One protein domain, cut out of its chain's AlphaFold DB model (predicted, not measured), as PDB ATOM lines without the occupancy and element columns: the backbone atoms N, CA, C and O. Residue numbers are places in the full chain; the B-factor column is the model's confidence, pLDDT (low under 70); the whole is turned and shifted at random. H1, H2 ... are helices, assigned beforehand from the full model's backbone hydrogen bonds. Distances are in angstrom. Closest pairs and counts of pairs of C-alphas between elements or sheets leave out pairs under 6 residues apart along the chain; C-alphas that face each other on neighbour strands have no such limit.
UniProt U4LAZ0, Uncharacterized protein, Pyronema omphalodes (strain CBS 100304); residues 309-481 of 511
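What this domain is: This is residues 309 to 481 of the 511 residues of an uncharacterized protein of Pyronema omphalodes (strain CBS 100304) (UniProt U4LAZ0). One helix, H7, runs through the middle of a helical body, with H4 nearly antiparallel beside it, the side-by-side pair H2 and H6 crossing it on one side, and H5, the longest helix, crossing it on another. H1 packs on H7 near its last turns, and H3 sits out at the rim on H2, with residues 364 to 369 sticking out beyond. The printed part has 173 residues with seven named helices, H1 to H7 in chain order, and no named strand; the class is all helix. It is compact, with a radius of gyration of the C-alphas of 16.1 A, and spans 49 by 44 by 27 A.

Where its parts are: Find C-alpha 409 at (49.240, -25.577, -21.505); from there H5, residues 409 to 430, runs 31.6 A to C-alpha 430. H7, residues 459 to 476, runs 25.5 A and ends at (24.401, -26.023, -8.931), and H4, residues 381 to 400, runs 28.4 A. Look next for H2, residues 333 to 347, 21.2 A, and H6, residues 440 to 452, 18.6 A. The two shortest are H1, residues 316 to 325, 14.3 A, beginning at (21.822, -14.881, -7.589), and H3, residues 355 to 364, 14.7 A.

How they stand to each other: Start at H5 and go to H7, the hub, which touches five helices. With its residues 459 to 467 alone, H7 touches H5 at a steep tilt of 60 degrees; the closest C-alphas, of Ser 417 and Ala 463, are 4.2 A apart. H4 touches H7 at a shallow tilt of 3 degrees, opposite ways, closest at C-alphas 398 and 462, 6.4 A. H6 and H7 form a helical hairpin at a steep tilt of 44 degrees, closest at C-alphas 440 and 468, 6.3 A. H2 touches H6 at a shallow tilt of 13 degrees, the same way, closest at C-alphas 333 and 441, 3.7 A. H1 touches H7, closest at C-alphas 319 and 474, 5.0 A. With its residues 342 to 346 alone, H2 touches H3, about perpendicular at 90 degrees, closest at C-alphas 342 and 362, 6.2 A. H3 and H5 are among the pairs apart. In each of the seven helices every O i to N i+4 pair is within hydrogen-bond range.

The domain as a whole: The C-alphas farthest apart, of Gly 367 and Thr 430, are 49.5 A from each other. The printed part has no cut. H3 to H4 is the long link, with 16 residues between them. Residues 314 to 315 pair, parallel, with residues 479 to 480. The mean pLDDT of the printed part is 88.8, and residues 366 to 377 and 433 to 436 are under 70.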
ATOM      1  N   GLY A 309      39.350 -20.575  -9.199       90.94
ATOM      2  CA  GLY A 309      38.775 -21.526  -8.256       90.94
ATOM      3  C   GLY A 309      37.259 -21.391  -8.136       90.94
ATOM      4  O   GLY A 309      36.715 -20.320  -7.863       90.94
ATOM      5  N   LEU A 310      36.571 -22.518  -8.303       93.62
ATOM      6  CA  LEU A 310      35.119 -22.605  -8.195       93.62
ATOM      7  C   LEU A 310      34.677 -22.517  -6.733       93.62
ATOM      8  O   LEU A 310      34.940 -23.405  -5.918       93.62
ATOM      9  N   VAL A 311      33.961 -21.448  -6.411       93.81
ATOM     10  CA  VAL A 311      33.509 -21.185  -5.045       93.81
ATOM     11  C   VAL A 311      32.181 -21.900  -4.756       93.81
ATOM     12  O   VAL A 311      31.359 -22.083  -5.660       93.81
ATOM     13  N   PRO A 312      31.919 -22.298  -3.501       93.81
ATOM     14  CA  PRO A 312      30.765 -23.118  -3.142       93.81
ATOM     15  C   PRO A 312      29.492 -22.298  -2.897       93.81
ATOM     16  O   PRO A 312      28.506 -22.845  -2.409       93.81
ATOM     17  N   GLN A 313      29.518 -20.995  -3.178       94.75
ATOM     18  CA  GLN A 313      28.361 -20.120  -3.065       94.75
ATOM     19  C   GLN A 313      28.505 -18.884  -3.961       94.75
ATOM     20  O   GLN A 313      29.627 -18.445  -4.215       94.75
ATOM     21  N   ALA A 314      27.393 -18.308  -4.414       95.81
ATOM     22  CA  ALA A 314      27.390 -17.111  -5.256       95.81
ATOM     23  C   ALA A 314      26.120 -16.277  -5.060       95.81
ATOM     24  O   ALA A 314      25.079 -16.811  -4.674       95.81
ATOM     25  N   ALA A 315      26.184 -14.983  -5.377       95.56
ATOM     26  CA  ALA A 315      24.978 -14.166  -5.483       95.56
ATOM     27  C   ALA A 315      24.118 -14.587  -6.691       95.56
ATOM     28  O   ALA A 315      24.643 -14.970  -7.742       95.56
ATOM     29  N   THR A 316      22.797 -14.455  -6.567       95.06
ATOM     30  CA  THR A 316      21.822 -14.881  -7.589       95.06
ATOM     31  C   THR A 316      22.065 -14.239  -8.955       95.06
ATOM     32  O   THR A 316      22.237 -14.954  -9.941       95.06
ATOM     33  N   CYS A 317      22.161 -12.904  -9.019       96.19
ATOM     34  CA  CYS A 317      22.361 -12.179 -10.282       96.19
ATOM     35  C   CYS A 317      23.640 -12.613 -11.009       96.19
ATOM     36  O   CYS A 317      23.662 -12.724 -12.233       96.19
ATOM     37  N   LEU A 318      24.701 -12.891 -10.249       97.50
ATOM     38  CA  LEU A 318      25.970 -13.361 -10.783       97.50
ATOM     39  C   LEU A 318      25.853 -14.782 -11.352       97.50
ATOM     40  O   LEU A 318      26.251 -15.017 -12.491       97.50
ATOM     41  N   ALA A 319      25.282 -15.719 -10.589       96.56
ATOM     42  CA  ALA A 319      25.085 -17.089 -11.057       96.56
ATOM     43  C   ALA A 319      24.222 -17.131 -12.333       96.56
ATOM     44  O   ALA A 319      24.539 -17.862 -13.271       96.56
ATOM     45  N   GLU A 320      23.176 -16.304 -12.409       96.38
ATOM     46  CA  GLU A 320      22.334 -16.167 -13.603       96.38
ATOM     47  C   GLU A 320      23.077 -15.553 -14.792       96.38
ATOM     48  O   GLU A 320      22.957 -16.059 -15.911       96.38
ATOM     49  N   ALA A 321      23.881 -14.509 -14.568       97.50
ATOM     50  CA  ALA A 321      24.676 -13.887 -15.624       97.50
ATOM     51  C   ALA A 321      25.699 -14.873 -16.203       97.50
ATOM     52  O   ALA A 321      25.827 -14.989 -17.425       97.50
ATOM     53  N   VAL A 322      26.390 -15.633 -15.347       97.50
ATOM     54  CA  VAL A 322      27.319 -16.684 -15.788       97.50
ATOM     55  C   VAL A 322      26.565 -17.754 -16.567       97.50
ATOM     56  O   VAL A 322      26.971 -18.071 -17.683       97.50
ATOM     57  N   ARG A 323      25.431 -18.242 -16.045       96.31
ATOM     58  CA  ARG A 323      24.594 -19.250 -16.713       96.31
ATOM     59  C   ARG A 323      24.144 -18.802 -18.101       96.31
ATOM     60  O   ARG A 323      24.184 -19.607 -19.024       96.31
ATOM     61  N   PHE A 324      23.742 -17.541 -18.254       95.69
ATOM     62  CA  PHE A 324      23.393 -16.953 -19.549       95.69
ATOM     63  C   PHE A 324      24.593 -16.917 -20.508       95.69
ATOM     64  O   PHE A 324      24.452 -17.206 -21.691       95.69
ATOM     65  N   THR A 325      25.777 -16.582 -19.996       96.44
ATOM     66  CA  THR A 325      26.996 -16.384 -20.798       96.44
ATOM     67  C   THR A 325      27.529 -17.690 -21.372       96.44
ATOM     68  O   THR A 325      27.876 -17.758 -22.545       96.44
ATOM     69  N   VAL A 326      27.569 -18.741 -20.552       95.75
ATOM     70  CA  VAL A 326      28.076 -20.063 -20.955       95.75
ATOM     71  C   VAL A 326      26.977 -20.974 -21.506       95.75
ATOM     72  O   VAL A 326      27.223 -22.162 -21.735       95.75
ATOM     73  N   ALA A 327      25.768 -20.423 -21.678       81.81
ATOM     74  CA  ALA A 327      24.535 -21.159 -21.893       81.81
ATOM     75  C   ALA A 327      24.640 -22.225 -22.991       81.81
ATOM     76  O   ALA A 327      25.324 -22.083 -24.004       81.81
ATOM     77  N   GLY A 328      23.904 -23.300 -22.756       74.31
ATOM     78  CA  GLY A 328      23.683 -24.458 -23.608       74.31
ATOM     79  C   GLY A 328      22.653 -25.340 -22.906       74.31
ATOM     80  O   GLY A 328      22.259 -25.064 -21.763       74.31
ATOM     81  N   LYS A 329      22.197 -26.415 -23.545       82.81
ATOM     82  CA  LYS A 329      21.350 -27.384 -22.846       82.81
ATOM     83  C   LYS A 329      22.214 -28.126 -21.836       82.81
ATOM     84  O   LYS A 329      23.059 -28.931 -22.217       82.81
ATOM     85  N   LEU A 330      21.980 -27.867 -20.544       85.50
ATOM     86  CA  LEU A 330      22.701 -28.568 -19.479       85.50
ATOM     87  C   LEU A 330      22.504 -30.086 -19.595       85.50
ATOM     88  O   LEU A 330      23.429 -30.817 -19.275       85.50
ATOM     89  N   GLY A 331      21.357 -30.552 -20.113       85.00
ATOM     90  CA  GLY A 331      21.153 -31.933 -20.564       85.00
ATOM     91  C   GLY A 331      21.691 -32.965 -19.572       85.00
ATOM     92  O   GLY A 331      21.356 -32.936 -18.389       85.00
ATOM     93  N   CYS A 332      22.581 -33.837 -20.051       89.62
ATOM     94  CA  CYS A 332      23.318 -34.794 -19.220       89.62
ATOM     95  C   CYS A 332      24.749 -34.337 -18.859       89.62
ATOM     96  O   CYS A 332      25.575 -35.162 -18.473       89.62
ATOM     97  N   CYS A 333      25.064 -33.040 -18.970       93.88
ATOM     98  CA  CYS A 333      26.404 -32.467 -18.788       93.88
ATOM     99  C   CYS A 333      27.039 -32.828 -17.442       93.88
ATOM    100  O   CYS A 333      28.155 -33.336 -17.422       93.88
ATOM    101  N   ILE A 334      26.322 -32.654 -16.327       93.25
ATOM    102  CA  ILE A 334      26.833 -32.992 -14.985       93.25
ATOM    103  C   ILE A 334      27.195 -34.482 -14.899       93.25
ATOM    104  O   ILE A 334      28.299 -34.842 -14.491       93.25
ATOM    105  N   THR A 335      26.296 -35.363 -15.348       92.50
ATOM    106  CA  THR A 335      26.542 -36.812 -15.377       92.50
ATOM    107  C   THR A 335      27.712 -37.164 -16.299       92.50
ATOM    108  O   THR A 335      28.509 -38.047 -15.977       92.50
ATOM    109  N   ALA A 336      27.851 -36.470 -17.430       94.81
ATOM    110  CA  ALA A 336      28.950 -36.659 -18.368       94.81
ATOM    111  C   ALA A 336      30.297 -36.209 -17.773       94.81
ATOM    112  O   ALA A 336      31.275 -36.943 -17.906       94.81
ATOM    113  N   LEU A 337      30.345 -35.080 -17.053       96.12
ATOM    114  CA  LEU A 337      31.536 -34.618 -16.328       96.12
ATOM    115  C   LEU A 337      31.957 -35.627 -15.253       96.12
ATOM    116  O   LEU A 337      33.120 -36.015 -15.182       96.12
ATOM    117  N   GLU A 338      31.010 -36.126 -14.457       94.19
ATOM    118  CA  GLU A 338      31.288 -37.144 -13.435       94.19
ATOM    119  C   GLU A 338      31.732 -38.486 -14.057       94.19
ATOM    120  O   GLU A 338      32.583 -39.190 -13.504       94.19
ATOM    121  N   SER A 339      31.213 -38.836 -15.239       93.69
ATOM    122  CA  SER A 339      31.674 -39.987 -16.026       93.69
ATOM    123  C   SER A 339      33.107 -39.799 -16.536       93.69
ATOM    124  O   SER A 339      33.926 -40.715 -16.412       93.69
ATOM    125  N   LEU A 340      33.438 -38.608 -17.043       95.81
ATOM    126  CA  LEU A 340      34.785 -38.252 -17.483       95.81
ATOM    127  C   LEU A 340      35.785 -38.307 -16.319       95.81
ATOM    128  O   LEU A 340      36.837 -38.925 -16.462       95.81
ATOM    129  N   ILE A 341      35.428 -37.774 -15.146       95.69
ATOM    130  CA  ILE A 341      36.229 -37.883 -13.913       95.69
ATOM    131  C   ILE A 341      36.516 -39.349 -13.571       95.69
ATOM    132  O   ILE A 341      37.661 -39.725 -13.323       95.69
ATOM    133  N   ASN A 342      35.491 -40.206 -13.600       93.94
ATOM    134  CA  ASN A 342      35.664 -41.633 -13.325       93.94
ATOM    135  C   ASN A 342      36.614 -42.307 -14.323       93.94
ATOM    136  O   ASN A 342      37.376 -43.192 -13.935       93.94
ATOM    137  N   LYS A 343      36.565 -41.918 -15.601       94.50
ATOM    138  CA  LYS A 343      37.454 -42.456 -16.639       94.50
ATOM    139  C   LYS A 343      38.884 -41.947 -16.476       94.50
ATOM    140  O   LYS A 343      39.801 -42.761 -16.506       94.50
ATOM    141  N   LEU A 344      39.080 -40.657 -16.213       94.62
ATOM    142  CA  LEU A 344      40.399 -40.086 -15.927       94.62
ATOM    143  C   LEU A 344      41.057 -40.739 -14.715       94.62
ATOM    144  O   LEU A 344      42.210 -41.148 -14.803       94.62
ATOM    145  N   HIS A 345      40.304 -40.956 -13.636       94.25
ATOM    146  CA  HIS A 345      40.816 -41.665 -12.466       94.25
ATOM    147  C   HIS A 345      41.267 -43.105 -12.779       94.25
ATOM    148  O   HIS A 345      42.175 -43.619 -12.141       94.25
ATOM    149  N   ARG A 346      40.684 -43.779 -13.780       92.62
ATOM    150  CA  ARG A 346      41.134 -45.127 -14.183       92.62
ATOM    151  C   ARG A 346      42.472 -45.124 -14.910       92.62
ATOM    152  O   ARG A 346      43.153 -46.145 -14.854       92.62
ATOM    153  N   PHE A 347      42.811 -44.039 -15.603       91.50
ATOM    154  CA  PHE A 347      44.113 -43.900 -16.252       91.50
ATOM    155  C   PHE A 347      45.233 -43.633 -15.250       91.50
ATOM    156  O   PHE A 347      46.385 -43.907 -15.562       91.50
ATOM    157  N   ASP A 348      44.893 -43.110 -14.074       89.50
ATOM    158  CA  ASP A 348      45.841 -42.770 -13.021       89.50
ATOM    159  C   ASP A 348      45.249 -43.136 -11.652       89.50
ATOM    160  O   ASP A 348      44.777 -42.299 -10.880       89.50
ATOM    161  N   LYS A 349      45.171 -44.450 -11.409       87.75
ATOM    162  CA  LYS A 349      44.543 -45.004 -10.202       87.75
ATOM    163  C   LYS A 349      45.353 -44.696  -8.948       87.75
ATOM    164  O   LYS A 349      44.766 -44.535  -7.881       87.75
ATOM    165  N   ASP A 350      46.670 -44.604  -9.097       89.62
ATOM    166  CA  ASP A 350      47.608 -44.528  -7.979       89.62
ATOM    167  C   ASP A 350      47.757 -43.103  -7.436       89.62
ATOM    168  O   ASP A 350      48.123 -42.923  -6.275       89.62
ATOM    169  N   SER A 351      47.442 -42.078  -8.235       84.69
ATOM    170  CA  SER A 351      47.579 -40.685  -7.802       84.69
ATOM    171  C   SER A 351      46.471 -40.206  -6.866       84.69
ATOM    172  O   SER A 351      46.635 -39.180  -6.209       84.69
ATOM    173  N   GLU A 352      45.332 -40.909  -6.816       86.94
ATOM    174  CA  GLU A 352      44.122 -40.485  -6.098       86.94
ATOM    175  C   GLU A 352      43.773 -38.994  -6.299       86.94
ATOM    176  O   GLU A 352      43.219 -38.359  -5.399       86.94
ATOM    177  N   VAL A 353      44.050 -38.421  -7.480       89.19
ATOM    178  CA  VAL A 353      43.869 -36.977  -7.735       89.19
ATOM    179  C   VAL A 353      42.447 -36.521  -7.400       89.19
ATOM    180  O   VAL A 353      42.252 -35.490  -6.765       89.19
ATOM    181  N   PHE A 354      41.433 -37.327  -7.715       91.00
ATOM    182  CA  PHE A 354      40.026 -37.024  -7.414       91.00
ATOM    183  C   PHE A 354      39.561 -37.461  -6.008       91.00
ATOM    184  O   PHE A 354      38.383 -37.326  -5.668       91.00
ATOM    185  N   GLY A 355      40.473 -37.982  -5.187       90.00
ATOM    186  CA  GLY A 355      40.257 -38.425  -3.815       90.00
ATOM    187  C   GLY A 355      39.636 -39.821  -3.662       90.00
ATOM    188  O   GLY A 355      38.989 -40.372  -4.556       90.00
ATOM    189  N   SER A 356      39.764 -40.370  -2.448       88.44
ATOM    190  CA  SER A 356      39.264 -41.706  -2.052       88.44
ATOM    191  C   SER A 356      37.763 -41.958  -2.285       88.44
ATOM    192  O   SER A 356      37.303 -43.102  -2.248       88.44
ATOM    193  N   TYR A 357      36.957 -40.909  -2.469       88.69
ATOM    194  CA  TYR A 357      35.549 -41.052  -2.841       88.69
ATOM    195  C   TYR A 357      35.394 -41.581  -4.264       88.69
ATOM    196  O   TYR A 357      34.698 -42.575  -4.474       88.69
ATOM    197  N   VAL A 358      36.075 -40.951  -5.224       89.88
ATOM    198  CA  VAL A 358      36.030 -41.361  -6.628       89.88
ATOM    199  C   VAL A 358      36.667 -42.737  -6.794       89.88
ATOM    200  O   VAL A 358      36.084 -43.576  -7.477       89.88
ATOM    201  N   ALA A 359      37.761 -43.022  -6.081       89.75
ATOM    202  CA  ALA A 359      38.375 -44.351  -6.057       89.75
ATOM    203  C   ALA A 359      37.378 -45.448  -5.651       89.75
ATOM    204  O   ALA A 359      37.175 -46.424  -6.378       89.75
ATOM    205  N   ARG A 360      36.658 -45.244  -4.539       87.94
ATOM    206  CA  ARG A 360      35.609 -46.174  -4.091       87.94
ATOM    207  C   ARG A 360      34.450 -46.266  -5.079       87.94
ATOM    208  O   ARG A 360      33.986 -47.368  -5.356       87.94
ATOM    209  N   ARG A 361      34.000 -45.138  -5.642       88.12
ATOM    210  CA  ARG A 361      32.917 -45.104  -6.638       88.12
ATOM    211  C   ARG A 361      33.274 -45.895  -7.897       88.12
ATOM    212  O   ARG A 361      32.430 -46.622  -8.419       88.12
ATOM    213  N   VAL A 362      34.511 -45.769  -8.375       88.00
ATOM    214  CA  VAL A 362      35.018 -46.500  -9.542       88.00
ATOM    215  C   VAL A 362      35.162 -47.993  -9.242       88.00
ATOM    216  O   VAL A 362      34.794 -48.797 -10.096       88.00
ATOM    217  N   ALA A 363      35.632 -48.364  -8.044       86.81
ATOM    218  CA  ALA A 363      35.739 -49.760  -7.617       86.81
ATOM    219  C   ALA A 363      34.365 -50.442  -7.471       86.81
ATOM    220  O   ALA A 363      34.181 -51.566  -7.931       86.81
ATOM    221  N   ALA A 364      33.375 -49.745  -6.900       83.06
ATOM    222  CA  ALA A 364      32.044 -50.296  -6.632       83.06
ATOM    223  C   ALA A 364      31.256 -50.673  -7.901       83.06
ATOM    224  O   ALA A 364      30.493 -51.636  -7.874       83.06
ATOM    225  N   ARG A 365      31.487 -49.989  -9.036       71.75
ATOM    226  CA  ARG A 365      30.848 -50.319 -10.329       71.75
ATOM    227  C   ARG A 365      31.143 -51.740 -10.831       71.75
ATOM    228  O   ARG A 365      30.490 -52.181 -11.769       71.75
ATOM    229  N   TYR A 366      32.107 -52.437 -10.232       65.69
ATOM    230  CA  TYR A 366      32.452 -53.814 -10.574       65.69
ATOM    231  C   TYR A 366      31.823 -54.864  -9.645       65.69
ATOM    232  O   TYR A 366      32.089 -56.046  -9.842       65.69
ATOM    233  N   GLY A 367      30.988 -54.491  -8.660       51.41
ATOM    234  CA  GLY A 367      30.410 -55.521  -7.788       51.41
ATOM    235  C   GLY A 367      29.316 -55.155  -6.787       51.41
ATOM    236  O   GLY A 367      28.886 -56.064  -6.086       51.41
ATOM    237  N   ILE A 368      28.862 -53.901  -6.654       53.94
ATOM    238  CA  ILE A 368      27.837 -53.540  -5.652       53.94
ATOM    239  C   ILE A 368      26.902 -52.456  -6.206       53.94
ATOM    240  O   ILE A 368      27.374 -51.538  -6.879       53.94
ATOM    241  N   ASP A 369      25.605 -52.555  -5.885       48.28
ATOM    242  CA  ASP A 369      24.567 -51.528  -6.067       48.28
ATOM    243  C   ASP A 369      25.010 -50.193  -5.449       48.28
ATOM    244  O   ASP A 369      24.730 -49.872  -4.293       48.28
ATOM    245  N   ASN A 370      25.784 -49.417  -6.200       54.28
ATOM    246  CA  ASN A 370      26.260 -48.131  -5.736       54.28
ATOM    247  C   ASN A 370      25.144 -47.110  -5.959       54.28
ATOM    248  O   ASN A 370      24.793 -46.813  -7.102       54.28
ATOM    249  N   VAL A 371      24.592 -46.586  -4.866       56.28
ATOM    250  CA  VAL A 371      23.632 -45.482  -4.911       56.28
ATOM    251  C   VAL A 371      24.335 -44.291  -5.551       56.28
ATOM    252  O   VAL A 371      25.333 -43.786  -5.033       56.28
ATOM    253  N   ASP A 372      23.847 -43.871  -6.713       60.22
ATOM    254  CA  ASP A 372      24.431 -42.753  -7.434       60.22
ATOM    255  C   ASP A 372      24.068 -41.440  -6.726       60.22
ATOM    256  O   ASP A 372      23.032 -40.833  -6.976       60.22
ATOM    257  N   TYR A 373      24.932 -40.992  -5.813       56.28
ATOM    258  CA  TYR A 373      24.829 -39.681  -5.162       56.28
ATOM    259  C   TYR A 373      25.214 -38.520  -6.105       56.28
ATOM    260  O   TYR A 373      25.554 -37.436  -5.637       56.28
ATOM    261  N   SER A 374      25.246 -38.739  -7.426       58.94
ATOM    262  CA  SER A 374      25.812 -37.799  -8.402       58.94
ATOM    263  C   SER A 374      25.028 -36.496  -8.550       58.94
ATOM    264  O   SER A 374      25.622 -35.495  -8.943       58.94
ATOM    265  N   THR A 375      23.745 -36.458  -8.188       62.53
ATOM    266  CA  THR A 375      22.941 -35.226  -8.284       62.53
ATOM    267  C   THR A 375      21.853 -35.175  -7.217       62.53
ATOM    268  O   THR A 375      20.701 -35.516  -7.495       62.53
ATOM    269  N   PRO A 376      22.165 -34.747  -5.980       60.84
ATOM    270  CA  PRO A 376      21.109 -34.356  -5.060       60.84
ATOM    271  C   PRO A 376      20.303 -33.204  -5.682       60.84
ATOM    272  O   PRO A 376      20.861 -32.300  -6.304       60.84
ATOM    273  N   SER A 377      18.977 -33.230  -5.512       66.44
ATOM    274  CA  SER A 377      18.070 -32.193  -6.036       66.44
ATOM    275  C   SER A 377      18.361 -30.801  -5.466       66.44
ATOM    276  O   SER A 377      17.985 -29.791  -6.059       66.44
ATOM    277  N   ARG A 378      19.049 -30.744  -4.319       75.00
ATOM    278  CA  ARG A 378      19.619 -29.539  -3.722       75.00
ATOM    279  C   ARG A 378      21.010 -29.856  -3.207       75.00
ATOM    280  O   ARG A 378      21.155 -30.673  -2.304       75.00
ATOM    281  N   ILE A 379      22.004 -29.185  -3.766       85.12
ATOM    282  CA  ILE A 379      23.387 -29.281  -3.315       85.12
ATOM    283  C   ILE A 379      23.562 -28.351  -2.111       85.12
ATOM    284  O   ILE A 379      23.271 -27.155  -2.170       85.12
ATOM    285  N   THR A 380      24.016 -28.906  -0.994       89.94
ATOM    286  CA  THR A 380      24.479 -28.127   0.163       89.94
ATOM    287  C   THR A 380      25.829 -27.469  -0.139       89.94
ATOM    288  O   THR A 380      26.570 -27.943  -0.997       89.94
ATOM    289  N   THR A 381      26.233 -26.426   0.598       88.94
ATOM    290  CA  THR A 381      27.582 -25.832   0.449       88.94
ATOM    291  C   THR A 381      28.701 -26.875   0.589       88.94
ATOM    292  O   THR A 381      29.710 -26.816  -0.111       88.94
ATOM    293  N   GLN A 382      28.519 -27.869   1.463       89.69
ATOM    294  CA  GLN A 382      29.468 -28.971   1.650       89.69
ATOM    295  C   GLN A 382      29.642 -29.799   0.377       89.69
ATOM    296  O   GLN A 382      30.766 -30.045  -0.061       89.69
ATOM    297  N   GLU A 383      28.527 -30.209  -0.221       90.12
ATOM    298  CA  GLU A 383      28.511 -30.981  -1.463       90.12
ATOM    299  C   GLU A 383      28.986 -30.147  -2.655       90.12
ATOM    300  O   GLU A 383      29.696 -30.678  -3.510       90.12
ATOM    301  N   ALA A 384      28.662 -28.849  -2.688       91.31
ATOM    302  CA  ALA A 384      29.153 -27.911  -3.694       91.31
ATOM    303  C   ALA A 384      30.678 -27.835  -3.641       91.31
ATOM    304  O   ALA A 384      31.333 -28.095  -4.643       91.31
ATOM    305  N   GLY A 385      31.253 -27.581  -2.460       90.00
ATOM    306  CA  GLY A 385      32.705 -27.498  -2.286       90.00
ATOM    307  C   GLY A 385      33.429 -28.777  -2.709       90.00
ATOM    308  O   GLY A 385      34.435 -28.713  -3.412       90.00
ATOM    309  N   ALA A 386      32.895 -29.949  -2.355       89.81
ATOM    310  CA  ALA A 386      33.483 -31.223  -2.768       89.81
ATOM    311  C   ALA A 386      33.337 -31.492  -4.276       89.81
ATOM    312  O   ALA A 386      34.251 -32.026  -4.901       89.81
ATOM    313  N   THR A 387      32.197 -31.137  -4.873       91.50
ATOM    314  CA  THR A 387      31.931 -31.341  -6.307       91.50
ATOM    315  C   THR A 387      32.765 -30.409  -7.167       91.50
ATOM    316  O   THR A 387      33.440 -30.852  -8.093       91.50
ATOM    317  N   PHE A 388      32.803 -29.135  -6.807       93.44
ATOM    318  CA  PHE A 388      33.601 -28.134  -7.493       93.44
ATOM    319  C   PHE A 388      35.097 -28.393  -7.334       93.44
ATOM    320  O   PHE A 388      35.839 -28.211  -8.294       93.44
ATOM    321  N   GLY A 389      35.533 -28.943  -6.196       91.81
ATOM    322  CA  GLY A 389      36.907 -29.417  -6.052       91.81
ATOM    323  C   GLY A 389      37.276 -30.504  -7.069       91.81
ATOM    324  O   GLY A 389      38.328 -30.429  -7.703       91.81
ATOM    325  N   ARG A 390      36.374 -31.459  -7.335       93.81
ATOM    326  CA  ARG A 390      36.591 -32.468  -8.389       93.81
ATOM    327  C   ARG A 390      36.629 -31.860  -9.792       93.81
ATOM    328  O   ARG A 390      37.390 -32.348 -10.622       93.81
ATOM    329  N   TYR A 391      35.834 -30.825 -10.068       95.50
ATOM    330  CA  TYR A 391      35.870 -30.116 -11.354       95.50
ATOM    331  C   TYR A 391      37.177 -29.342 -11.562       95.50
ATOM    332  O   TYR A 391      37.701 -29.347 -12.672       95.50
ATOM    333  N   MET A 392      37.744 -28.749 -10.509       94.94
ATOM    334  CA  MET A 392      39.072 -28.126 -10.590       94.94
ATOM    335  C   MET A 392      40.146 -29.161 -10.931       94.94
ATOM    336  O   MET A 392      40.903 -28.979 -11.879       94.94
ATOM    337  N   ASN A 393      40.130 -30.308 -10.257       94.19
ATOM    338  CA  ASN A 393      41.078 -31.384 -10.543       94.19
ATOM    339  C   ASN A 393      40.872 -31.985 -11.938       94.19
ATOM    340  O   ASN A 393      41.824 -32.417 -12.583       94.19
ATOM    341  N   LEU A 394      39.627 -32.000 -12.429       95.75
ATOM    342  CA  LEU A 394      39.326 -32.382 -13.805       95.75
ATOM    343  C   LEU A 394      40.018 -31.425 -14.778       95.75
ATOM    344  O   LEU A 394      40.683 -31.904 -15.694       95.75
ATOM    345  N   LEU A 395      39.894 -30.111 -14.560       95.75
ATOM    346  CA  LEU A 395      40.550 -29.087 -15.374       95.75
ATOM    347  C   LEU A 395      42.077 -29.238 -15.351       95.75
ATOM    348  O   LEU A 395      42.710 -29.224 -16.403       95.75
ATOM    349  N   GLU A 396      42.676 -29.452 -14.182       93.81
ATOM    350  CA  GLU A 396      44.119 -29.694 -14.063       93.81
ATOM    351  C   GLU A 396      44.555 -30.938 -14.849       93.81
ATOM    352  O   GLU A 396      45.495 -30.879 -15.644       93.81
ATOM    353  N   CYS A 397      43.837 -32.058 -14.696       94.00
ATOM    354  CA  CYS A 397      44.139 -33.306 -15.395       94.00
ATOM    355  C   CYS A 397      44.024 -33.194 -16.921       94.00
ATOM    356  O   CYS A 397      44.867 -33.745 -17.630       94.00
ATOM    357  N   ILE A 398      42.982 -32.537 -17.444       94.94
ATOM    358  CA  ILE A 398      42.816 -32.388 -18.899       94.94
ATOM    359  C   ILE A 398      43.834 -31.407 -19.478       94.94
ATOM    360  O   ILE A 398      44.398 -31.682 -20.533       94.94
ATOM    361  N   THR A 399      44.149 -30.323 -18.761       93.94
ATOM    362  CA  THR A 399      45.176 -29.360 -19.171       93.94
ATOM    363  C   THR A 399      46.550 -30.019 -19.211       93.94
ATOM    364  O   THR A 399      47.283 -29.841 -20.180       93.94
ATOM    365  N   ALA A 400      46.885 -30.852 -18.220       91.94
ATOM    366  CA  ALA A 400      48.135 -31.617 -18.205       91.94
ATOM    367  C   ALA A 400      48.254 -32.613 -19.377       91.94
ATOM    368  O   ALA A 400      49.359 -32.988 -19.763       91.94
ATOM    369  N   ARG A 401      47.123 -33.037 -19.956       92.00
ATOM    370  CA  ARG A 401      47.054 -33.915 -21.138       92.00
ATOM    371  C   ARG A 401      46.962 -33.151 -22.458       92.00
ATOM    372  O   ARG A 401      46.980 -33.776 -23.521       92.00
ATOM    373  N   CYS A 402      46.834 -31.829 -22.408       92.81
ATOM    374  CA  CYS A 402      46.791 -31.002 -23.594       92.81
ATOM    375  C   CYS A 402      48.209 -30.836 -24.148       92.81
ATOM    376  O   CYS A 402      49.063 -30.196 -23.532       92.81
ATOM    377  N   ASN A 403      48.463 -31.397 -25.330       80.94
ATOM    378  CA  ASN A 403      49.754 -31.276 -26.006       80.94
ATOM    379  C   ASN A 403      49.860 -29.898 -26.673       80.94
ATOM    380  O   ASN A 403      49.684 -29.764 -27.882       80.94
ATOM    381  N   SER A 404      50.137 -28.871 -25.871       71.69
ATOM    382  CA  SER A 404      50.398 -27.510 -26.343       71.69
ATOM    383  C   SER A 404      51.899 -27.241 -26.273       71.69
ATOM    384  O   SER A 404      52.427 -26.926 -25.216       71.69
ATOM    385  N   ALA A 405      52.606 -27.393 -27.390       71.62
ATOM    386  CA  ALA A 405      53.938 -26.813 -27.557       71.62
ATOM    387  C   ALA A 405      53.806 -25.584 -28.472       71.62
ATOM    388  O   ALA A 405      53.058 -25.667 -29.451       71.62
ATOM    389  N   PRO A 406      54.497 -24.452 -28.218       79.19
ATOM    390  CA  PRO A 406      55.514 -24.193 -27.184       79.19
ATOM    391  C   PRO A 406      55.016 -23.482 -25.902       79.19
ATOM    392  O   PRO A 406      55.806 -23.292 -24.979       79.19
ATOM    393  N   ASN A 407      53.756 -23.047 -25.840       75.06
ATOM    394  CA  ASN A 407      53.229 -22.249 -24.723       75.06
ATOM    395  C   ASN A 407      52.837 -23.114 -23.516       75.06
ATOM    396  O   ASN A 407      52.503 -24.285 -23.697       75.06
ATOM    397  N   PRO A 408      52.817 -22.558 -22.285       74.19
ATOM    398  CA  PRO A 408      52.309 -23.298 -21.141       74.19
ATOM    399  C   PRO A 408      50.864 -23.744 -21.423       74.19
ATOM    400  O   PRO A 408      50.048 -22.952 -21.918       74.19
ATOM    401  N   PRO A 409      50.524 -25.008 -21.117       84.19
ATOM    402  CA  PRO A 409      49.240 -25.577 -21.505       84.19
ATOM    403  C   PRO A 409      48.069 -24.807 -20.885       84.19
ATOM    404  O   PRO A 409      47.055 -24.615 -21.544       84.19
ATOM    405  N   MET A 410      48.226 -24.272 -19.668       92.00
ATOM    406  CA  MET A 410      47.154 -23.552 -18.971       92.00
ATOM    407  C   MET A 410      46.780 -22.221 -19.630       92.00
ATOM    408  O   MET A 410      45.598 -21.925 -19.757       92.00
ATOM    409  N   GLU A 411      47.759 -21.432 -20.082       91.81
ATOM    410  CA  GLU A 411      47.493 -20.159 -20.769       91.81
ATOM    411  C   GLU A 411      46.813 -20.411 -22.116       91.81
ATOM    412  O   GLU A 411      45.813 -19.780 -22.442       91.81
ATOM    413  N   THR A 412      47.282 -21.419 -22.853       93.75
ATOM    414  CA  THR A 412      46.683 -21.813 -24.137       93.75
ATOM    415  C   THR A 412      45.232 -22.276 -23.961       93.75
ATOM    416  O   THR A 412      44.353 -21.881 -24.726       93.75
ATOM    417  N   VAL A 413      44.964 -23.083 -22.928       95.69
ATOM    418  CA  VAL A 413      43.607 -23.528 -22.578       95.69
ATOM    419  C   VAL A 413      42.742 -22.357 -22.107       95.69
ATOM    420  O   VAL A 413      41.568 -22.294 -22.469       95.69
ATOM    421  N   TYR A 414      43.297 -21.417 -21.339       95.75
ATOM    422  CA  TYR A 414      42.588 -20.214 -20.903       95.75
ATOM    423  C   TYR A 414      42.168 -19.347 -22.089       95.75
ATOM    424  O   TYR A 414      40.997 -18.976 -22.175       95.75
ATOM    425  N   GLU A 415      43.075 -19.079 -23.032       95.06
ATOM    426  CA  GLU A 415      42.747 -18.315 -24.236       95.06
ATOM    427  C   GLU A 415      41.664 -19.013 -25.054       95.06
ATOM    428  O   GLU A 415      40.629 -18.402 -25.307       95.06
ATOM    429  N   ALA A 416      41.827 -20.305 -25.362       95.81
ATOM    430  CA  ALA A 416      40.819 -21.086 -26.085       95.81
ATOM    431  C   ALA A 416      39.448 -21.064 -25.376       95.81
ATOM    432  O   ALA A 416      38.401 -20.952 -26.015       95.81
ATOM    433  N   SER A 417      39.448 -21.106 -24.039       97.12
ATOM    434  CA  SER A 417      38.233 -20.984 -23.228       97.12
ATOM    435  C   SER A 417      37.607 -19.594 -23.330       97.12
ATOM    436  O   SER A 417      36.386 -19.481 -23.408       97.12
ATOM    437  N   CYS A 418      38.414 -18.531 -23.355       96.31
ATOM    438  CA  CYS A 418      37.928 -17.169 -23.562       96.31
ATOM    439  C   CYS A 418      37.274 -17.011 -24.935       96.31
ATOM    440  O   CYS A 418      36.183 -16.452 -25.001       96.31
ATOM    441  N   GLU A 419      37.888 -17.542 -25.998       94.94
ATOM    442  CA  GLU A 419      37.307 -17.497 -27.348       94.94
ATOM    443  C   GLU A 419      35.966 -18.242 -27.399       94.94
ATOM    444  O   GLU A 419      34.969 -17.708 -27.886       94.94
ATOM    445  N   LEU A 420      35.910 -19.455 -26.837       95.38
ATOM    446  CA  LEU A 420      34.686 -20.255 -26.830       95.38
ATOM    447  C   LEU A 420      33.563 -19.581 -26.030       95.38
ATOM    448  O   LEU A 420      32.418 -19.552 -26.480       95.38
ATOM    449  N   VAL A 421      33.859 -19.044 -24.843       96.19
ATOM    450  CA  VAL A 421      32.858 -18.354 -24.010       96.19
ATOM    451  C   VAL A 421      32.406 -17.044 -24.664       96.19
ATOM    452  O   VAL A 421      31.226 -16.699 -24.579       96.19
ATOM    453  N   GLU A 422      33.296 -16.343 -25.372       94.88
ATOM    454  CA  GLU A 422      32.944 -15.189 -26.203       94.88
ATOM    455  C   GLU A 422      31.930 -15.559 -27.293       94.88
ATOM    456  O   GLU A 422      30.891 -14.901 -27.411       94.88
ATOM    457  N   ASP A 423      32.186 -16.645 -28.025       92.88
ATOM    458  CA  ASP A 423      31.278 -17.162 -29.049       92.88
ATOM    459  C   ASP A 423      29.914 -17.558 -28.463       92.88
ATOM    460  O   ASP A 423      28.873 -17.220 -29.034       92.88
ATOM    461  N   CYS A 424      29.905 -18.223 -27.302       93.69
ATOM    462  CA  CYS A 424      28.677 -18.622 -26.606       93.69
ATOM    463  C   CYS A 424      27.836 -17.409 -26.205       93.69
ATOM    464  O   CYS A 424      26.630 -17.369 -26.461       93.69
ATOM    465  N   TYR A 425      28.477 -16.396 -25.623       94.75
ATOM    466  CA  TYR A 425      27.809 -15.168 -25.221       94.75
ATOM    467  C   TYR A 425      27.232 -14.413 -26.420       94.75
ATOM    468  O   TYR A 425      26.085 -13.968 -26.381       94.75
ATOM    469  N   LEU A 426      27.989 -14.307 -27.516       92.75
ATOM    470  CA  LEU A 426      27.517 -13.665 -28.738       92.75
ATOM    471  C   LEU A 426      26.308 -14.403 -29.332       92.75
ATOM    472  O   LEU A 426      25.321 -13.760 -29.703       92.75
ATOM    473  N   SER A 427      26.323 -15.738 -29.360       91.50
ATOM    474  CA  SER A 427      25.160 -16.540 -29.765       91.50
ATOM    475  C   SER A 427      23.952 -16.325 -28.842       91.50
ATOM    476  O   SER A 427      22.839 -16.129 -29.338       91.50
ATOM    477  N   ALA A 428      24.158 -16.276 -27.522       92.50
ATOM    478  CA  ALA A 428      23.094 -16.041 -26.545       92.50
ATOM    479  C   ALA A 428      22.445 -14.654 -26.706       92.50
ATOM    480  O   ALA A 428      21.220 -14.537 -26.772       92.50
ATOM    481  N   VAL A 429      23.254 -13.599 -26.841       92.88
ATOM    482  CA  VAL A 429      22.777 -12.218 -27.022       92.88
ATOM    483  C   VAL A 429      22.047 -12.048 -28.353       92.88
ATOM    484  O   VAL A 429      21.012 -11.382 -28.427       92.88
ATOM    485  N   THR A 430      22.568 -12.649 -29.422       91.31
ATOM    486  CA  THR A 430      21.974 -12.528 -30.761       91.31
ATOM    487  C   THR A 430      20.757 -13.424 -30.967       91.31
ATOM    488  O   THR A 430      20.100 -13.296 -32.004       91.31
ATOM    489  N   LYS A 431      20.433 -14.273 -29.978       86.38
ATOM    490  CA  LYS A 431      19.371 -15.285 -30.029       86.38
ATOM    491  C   LYS A 431      19.488 -16.177 -31.263       86.38
ATOM    492  O   LYS A 431      18.478 -16.528 -31.872       86.38
ATOM    493  N   ASP A 432      20.717 -16.502 -31.645       79.00
ATOM    494  CA  ASP A 432      20.975 -17.405 -32.759       79.00
ATOM    495  C   ASP A 432      20.611 -18.833 -32.320       79.00
ATOM    496  O   ASP A 432      21.380 -19.522 -31.642       79.00
ATOM    497  N   GLY A 433      19.351 -19.206 -32.577       59.75
ATOM    498  CA  GLY A 433      18.662 -20.327 -31.933       59.75
ATOM    499  C   GLY A 433      19.281 -21.700 -32.195       59.75
ATOM    500  O   GLY A 433      19.115 -22.595 -31.367       59.75
ATOM    501  N   ASP A 434      20.040 -21.853 -33.282       67.31
ATOM    502  CA  ASP A 434      20.636 -23.138 -33.655       67.31
ATOM    503  C   ASP A 434      21.822 -23.512 -32.753       67.31
ATOM    504  O   ASP A 434      21.914 -24.655 -32.309       67.31
ATOM    505  N   ARG A 435      22.681 -22.548 -32.382       63.34
ATOM    506  CA  ARG A 435      23.817 -22.783 -31.458       63.34
ATOM    507  C   ARG A 435      23.405 -22.843 -29.989       63.34
ATOM    508  O   ARG A 435      24.106 -23.423 -29.164       63.34
ATOM    509  N   TYR A 436      22.246 -22.284 -29.642       62.72
ATOM    510  CA  TYR A 436      21.707 -22.370 -28.278       62.72
ATOM    511  C   TYR A 436      21.235 -23.793 -27.918       62.72
ATOM    512  O   TYR A 436      20.923 -24.090 -26.763       62.72
ATOM    513  N   ASN A 437      21.188 -24.683 -28.912       71.12
ATOM    514  CA  ASN A 437      20.693 -26.043 -28.784       71.12
ATOM    515  C   ASN A 437      21.784 -27.090 -28.522       71.12
ATOM    516  O   ASN A 437      21.459 -28.275 -28.425       71.12
ATOM    517  N   ASP A 438      23.042 -26.664 -28.390       85.81
ATOM    518  CA  ASP A 438      24.173 -27.535 -28.082       85.81
ATOM    519  C   ASP A 438      23.914 -28.343 -26.800       85.81
ATOM    520  O   ASP A 438      23.739 -27.784 -25.710       85.81
ATOM    521  N   ASP A 439      23.906 -29.672 -26.928       92.38
ATOM    522  CA  ASP A 439      23.893 -30.587 -25.787       92.38
ATOM    523  C   ASP A 439      25.318 -30.717 -25.239       92.38
ATOM    524  O   ASP A 439      26.159 -31.451 -25.771       92.38
ATOM    525  N   LEU A 440      25.590 -29.988 -24.155       94.12
ATOM    526  CA  LEU A 440      26.894 -29.988 -23.491       94.12
ATOM    527  C   LEU A 440      27.302 -31.392 -23.025       94.12
ATOM    528  O   LEU A 440      28.484 -31.734 -23.035       94.12
ATOM    529  N   GLY A 441      26.337 -32.239 -22.656       94.00
ATOM    530  CA  GLY A 441      26.608 -33.617 -22.260       94.00
ATOM    531  C   GLY A 441      27.154 -34.460 -23.408       94.00
ATOM    532  O   GLY A 441      28.120 -35.200 -23.211       94.00
ATOM    533  N   MET A 442      26.614 -34.296 -24.618       94.75
ATOM    534  CA  MET A 442      27.120 -34.985 -25.811       94.75
ATOM    535  C   MET A 442      28.538 -34.537 -26.181       94.75
ATOM    536  O   MET A 442      29.359 -35.369 -26.574       94.75
ATOM    537  N   GLN A 443      28.867 -33.253 -26.003       95.19
ATOM    538  CA  GLN A 443      30.227 -32.755 -26.244       95.19
ATOM    539  C   GLN A 443      31.236 -33.369 -25.260       95.19
ATOM    540  O   GLN A 443      32.269 -33.891 -25.683       95.19
ATOM    541  N   VAL A 444      30.905 -33.417 -23.961       96.56
ATOM    542  CA  VAL A 444      31.749 -34.081 -22.949       96.56
ATOM    543  C   VAL A 444      31.916 -35.570 -23.266       96.56
ATOM    544  O   VAL A 444      33.020 -36.102 -23.152       96.56
ATOM    545  N   GLN A 445      30.858 -36.258 -23.702       96.19
ATOM    546  CA  GLN A 445      30.939 -37.667 -24.105       96.19
ATOM    547  C   GLN A 445      31.834 -37.877 -25.332       96.19
ATOM    548  O   GLN A 445      32.614 -38.829 -25.344       96.19
ATOM    549  N   SER A 446      31.768 -36.993 -26.328       96.44
ATOM    550  CA  SER A 446      32.656 -37.032 -27.496       96.44
ATOM    551  C   SER A 446      34.124 -36.917 -27.078       96.44
ATOM    552  O   SER A 446      34.930 -37.785 -27.416       96.44
ATOM    553  N   ILE A 447      34.463 -35.927 -26.246       96.88
ATOM    554  CA  ILE A 447      35.822 -35.753 -25.698       96.88
ATOM    555  C   ILE A 447      36.243 -36.983 -24.896       96.88
ATOM    556  O   ILE A 447      37.359 -37.483 -25.016       96.88
ATOM    557  N   THR A 448      35.319 -37.533 -24.114       96.44
ATOM    558  CA  THR A 448      35.553 -38.750 -23.344       96.44
ATOM    559  C   THR A 448      35.914 -39.940 -24.247       96.44
ATOM    560  O   THR A 448      36.825 -40.699 -23.923       96.44
ATOM    561  N   GLN A 449      35.228 -40.113 -25.380       96.31
ATOM    562  CA  GLN A 449      35.539 -41.172 -26.349       96.31
ATOM    563  C   GLN A 449      36.891 -40.943 -27.035       96.31
ATOM    564  O   GLN A 449      37.604 -41.903 -27.321       96.31
ATOM    565  N   GLN A 450      37.262 -39.688 -27.301       95.25
ATOM    566  CA  GLN A 450      38.582 -39.353 -27.843       95.25
ATOM    567  C   GLN A 450      39.698 -39.703 -26.853       95.25
ATOM    568  O   GLN A 450      40.694 -40.317 -27.240       95.25
ATOM    569  N   LEU A 451      39.492 -39.405 -25.567       94.31
ATOM    570  CA  LEU A 451      40.414 -39.764 -24.493       94.31
ATOM    571  C   LEU A 451      40.606 -41.288 -24.390       94.31
ATOM    572  O   LEU A 451      41.729 -41.756 -24.217       94.31
ATOM    573  N   GLU A 452      39.534 -42.072 -24.538       94.50
ATOM    574  CA  GLU A 452      39.601 -43.544 -24.554       94.50
ATOM    575  C   GLU A 452      40.377 -44.100 -25.750       94.50
ATOM    576  O   GLU A 452      41.002 -45.151 -25.644       94.50
ATOM    577  N   LYS A 453      40.386 -43.378 -26.873       95.75
ATOM    578  CA  LYS A 453      41.191 -43.711 -28.054       95.75
ATOM    579  C   LYS A 453      42.648 -43.250 -27.934       95.75
ATOM    580  O   LYS A 453      43.384 -43.363 -28.908       95.75
ATOM    581  N   HIS A 454      43.059 -42.722 -26.778       92.88
ATOM    582  CA  HIS A 454      44.382 -42.135 -26.548       92.88
ATOM    583  C   HIS A 454      44.734 -40.996 -27.522       92.88
ATOM    584  O   HIS A 454      45.911 -40.735 -27.774       92.88
ATOM    585  N   ALA A 455      43.729 -40.305 -28.069       92.12
ATOM    586  CA  ALA A 455      43.974 -39.135 -28.900       92.12
ATOM    587  C   ALA A 455      44.540 -37.987 -28.038       92.12
ATOM    588  O   ALA A 455      44.103 -37.813 -26.895       92.12
ATOM    589  N   PRO A 456      45.502 -37.198 -28.553       90.38
ATOM    590  CA  PRO A 456      45.994 -36.025 -27.842       90.38
ATOM    591  C   PRO A 456      44.863 -35.003 -27.687       90.38
ATOM    592  O   PRO A 456      44.173 -34.697 -28.659       90.38
ATOM    593  N   MET A 457      44.687 -34.462 -26.479       94.12
ATOM    594  CA  MET A 457      43.678 -33.430 -26.235       94.12
ATOM    595  C   MET A 457      44.116 -32.094 -26.826       94.12
ATOM    596  O   MET A 457      45.243 -31.642 -26.597       94.12
ATOM    597  N   LYS A 458      43.207 -31.438 -27.547       94.75
ATOM    598  CA  LYS A 458      43.422 -30.092 -28.080       94.75
ATOM    599  C   LYS A 458      42.987 -29.030 -27.059       94.75
ATOM    600  O   LYS A 458      42.158 -29.318 -26.190       94.75
ATOM    601  N   PRO A 459      43.490 -27.788 -27.173       95.50
ATOM    602  CA  PRO A 459      43.007 -26.675 -26.354       95.50
ATOM    603  C   PRO A 459      41.492 -26.465 -26.474       95.50
ATOM    604  O   PRO A 459      40.828 -26.251 -25.463       95.50
ATOM    605  N   ASP A 460      40.938 -26.626 -27.680       95.50
ATOM    606  CA  ASP A 460      39.499 -26.500 -27.944       95.50
ATOM    607  C   ASP A 460      38.673 -27.561 -27.181       95.50
ATOM    608  O   ASP A 460      37.598 -27.253 -26.665       95.50
ATOM    609  N   ASP A 461      39.193 -28.786 -27.011       96.06
ATOM    610  CA  ASP A 461      38.536 -29.814 -26.189       96.06
ATOM    611  C   ASP A 461      38.519 -29.399 -24.710       96.06
ATOM    612  O   ASP A 461      37.509 -29.543 -24.020       96.06
ATOM    613  N   CYS A 462      39.628 -28.841 -24.212       96.88
ATOM    614  CA  CYS A 462      39.712 -28.345 -22.838       96.88
ATOM    615  C   CYS A 462      38.754 -27.167 -22.610       96.88
ATOM    616  O   CYS A 462      38.065 -27.130 -21.589       96.88
ATOM    617  N   ALA A 463      38.651 -26.253 -23.579       96.88
ATOM    618  CA  ALA A 463      37.726 -25.123 -23.547       96.88
ATOM    619  C   ALA A 463      36.263 -25.574 -23.420       96.88
ATOM    620  O   ALA A 463      35.503 -25.013 -22.625       96.88
ATOM    621  N   ILE A 464      35.867 -26.634 -24.134       96.75
ATOM    622  CA  ILE A 464      34.533 -27.236 -24.004       96.75
ATOM    623  C   ILE A 464      34.297 -27.741 -22.577       96.75
ATOM    624  O   ILE A 464      33.230 -27.495 -22.008       96.75
ATOM    625  N   ILE A 465      35.278 -28.416 -21.968       97.56
ATOM    626  CA  ILE A 465      35.146 -28.880 -20.581       97.56
ATOM    627  C   ILE A 465      35.050 -27.697 -19.609       97.56
ATOM    628  O   ILE A 465      34.204 -27.731 -18.719       97.56
ATOM    629  N   VAL A 466      35.825 -26.625 -19.806       97.62
ATOM    630  CA  VAL A 466      35.713 -25.385 -19.014       97.62
ATOM    631  C   VAL A 466      34.306 -24.790 -19.111       97.62
ATOM    632  O   VAL A 466      33.689 -24.507 -18.082       97.62
ATOM    633  N   ARG A 467      33.749 -24.664 -20.324       97.06
ATOM    634  CA  ARG A 467      32.361 -24.210 -20.535       97.06
ATOM    635  C   ARG A 467      31.370 -25.093 -19.773       97.06
ATOM    636  O   ARG A 467      30.488 -24.576 -19.090       97.06
ATOM    637  N   CYS A 468      31.530 -26.414 -19.853       96.81
ATOM    638  CA  CYS A 468      30.683 -27.379 -19.150       96.81
ATOM    639  C   CYS A 468      30.783 -27.244 -17.624       96.81
ATOM    640  O   CYS A 468      29.762 -27.281 -16.939       96.81
ATOM    641  N   ILE A 469      31.989 -27.038 -17.092       96.88
ATOM    642  CA  ILE A 469      32.233 -26.794 -15.668       96.88
ATOM    643  C   ILE A 469      31.535 -25.507 -15.215       96.88
ATOM    644  O   ILE A 469      30.834 -25.530 -14.206       96.88
ATOM    645  N   LEU A 470      31.662 -24.405 -15.961       97.19
ATOM    646  CA  LEU A 470      30.996 -23.135 -15.643       97.19
ATOM    647  C   LEU A 470      29.464 -23.256 -15.710       97.19
ATOM    648  O   LEU A 470      28.752 -22.710 -14.860       97.19
ATOM    649  N   ALA A 471      28.943 -24.001 -16.689       95.88
ATOM    650  CA  ALA A 471      27.514 -24.276 -16.820       95.88
ATOM    651  C   ALA A 471      26.992 -25.112 -15.640       95.88
ATOM    652  O   ALA A 471      25.978 -24.763 -15.033       95.88
ATOM    653  N   ALA A 472      27.705 -26.179 -15.267       94.88
ATOM    654  CA  ALA A 472      27.370 -27.008 -14.113       94.88
ATOM    655  C   ALA A 472      27.465 -26.212 -12.801       94.88
ATOM    656  O   ALA A 472      26.535 -26.246 -12.000       94.88
ATOM    657  N   TRP A 473      28.542 -25.443 -12.612       96.19
ATOM    658  CA  TRP A 473      28.747 -24.584 -11.446       96.19
ATOM    659  C   TRP A 473      27.604 -23.584 -11.286       96.19
ATOM    660  O   TRP A 473      26.928 -23.590 -10.263       96.19
ATOM    661  N   SER A 474      27.310 -22.785 -12.313       95.81
ATOM    662  CA  SER A 474      26.247 -21.774 -12.242       95.81
ATOM    663  C   SER A 474      24.848 -22.376 -12.069       95.81
ATOM    664  O   SER A 474      23.950 -21.711 -11.555       95.81
ATOM    665  N   ALA A 475      24.629 -23.630 -12.478       94.00
ATOM    666  CA  ALA A 475      23.382 -24.361 -12.250       94.00
ATOM    667  C   ALA A 475      23.250 -24.921 -10.823       94.00
ATOM    668  O   ALA A 475      22.135 -25.040 -10.319       94.00
ATOM    669  N   GLN A 476      24.369 -25.272 -10.188       93.50
ATOM    670  CA  GLN A 476      24.401 -26.023  -8.931       93.50
ATOM    671  C   GLN A 476      24.850 -25.205  -7.719       93.50
ATOM    672  O   GLN A 476      24.651 -25.654  -6.589       93.50
ATOM    673  N   VAL A 477      25.475 -24.046  -7.931       94.81
ATOM    674  CA  VAL A 477      26.057 -23.240  -6.859       94.81
ATOM    675  C   VAL A 477      24.969 -22.782  -5.880       94.81
ATOM    676  O   VAL A 477      23.981 -22.166  -6.289       94.81
ATOM    677  N   PRO A 478      25.118 -23.076  -4.575       94.50
ATOM    678  CA  PRO A 478      24.251 -22.533  -3.544       94.50
ATOM    679  C   PRO A 478      24.182 -21.008  -3.614       94.50
ATOM    680  O   PRO A 478      25.197 -20.315  -3.566       94.50
ATOM    681  N   LEU A 479      22.963 -20.484  -3.697       94.19
ATOM    682  CA  LEU A 479      22.753 -19.044  -3.770       94.19
ATOM    683  C   LEU A 479      22.826 -18.411  -2.376       94.19
ATOM    684  O   LEU A 479      22.302 -18.968  -1.394       94.19
ATOM    685  N   VAL A 480      23.484 -17.257  -2.313       90.62
ATOM    686  CA  VAL A 480      23.525 -16.352  -1.163       90.62
ATOM    687  C   VAL A 480      22.678 -15.147  -1.491       90.62
ATOM    688  O   VAL A 480      22.817 -14.557  -2.562       90.62
ATOM    689  N   ASP A 481      21.836 -14.786  -0.538       84.25
ATOM    690  CA  ASP A 481      21.127 -13.527  -0.568       84.25
ATOM    691  C   ASP A 481      21.730 -12.617   0.503       84.25
ATOM    692  O   ASP A 481      21.679 -12.933   1.693       84.25
TER     693      ASP A 481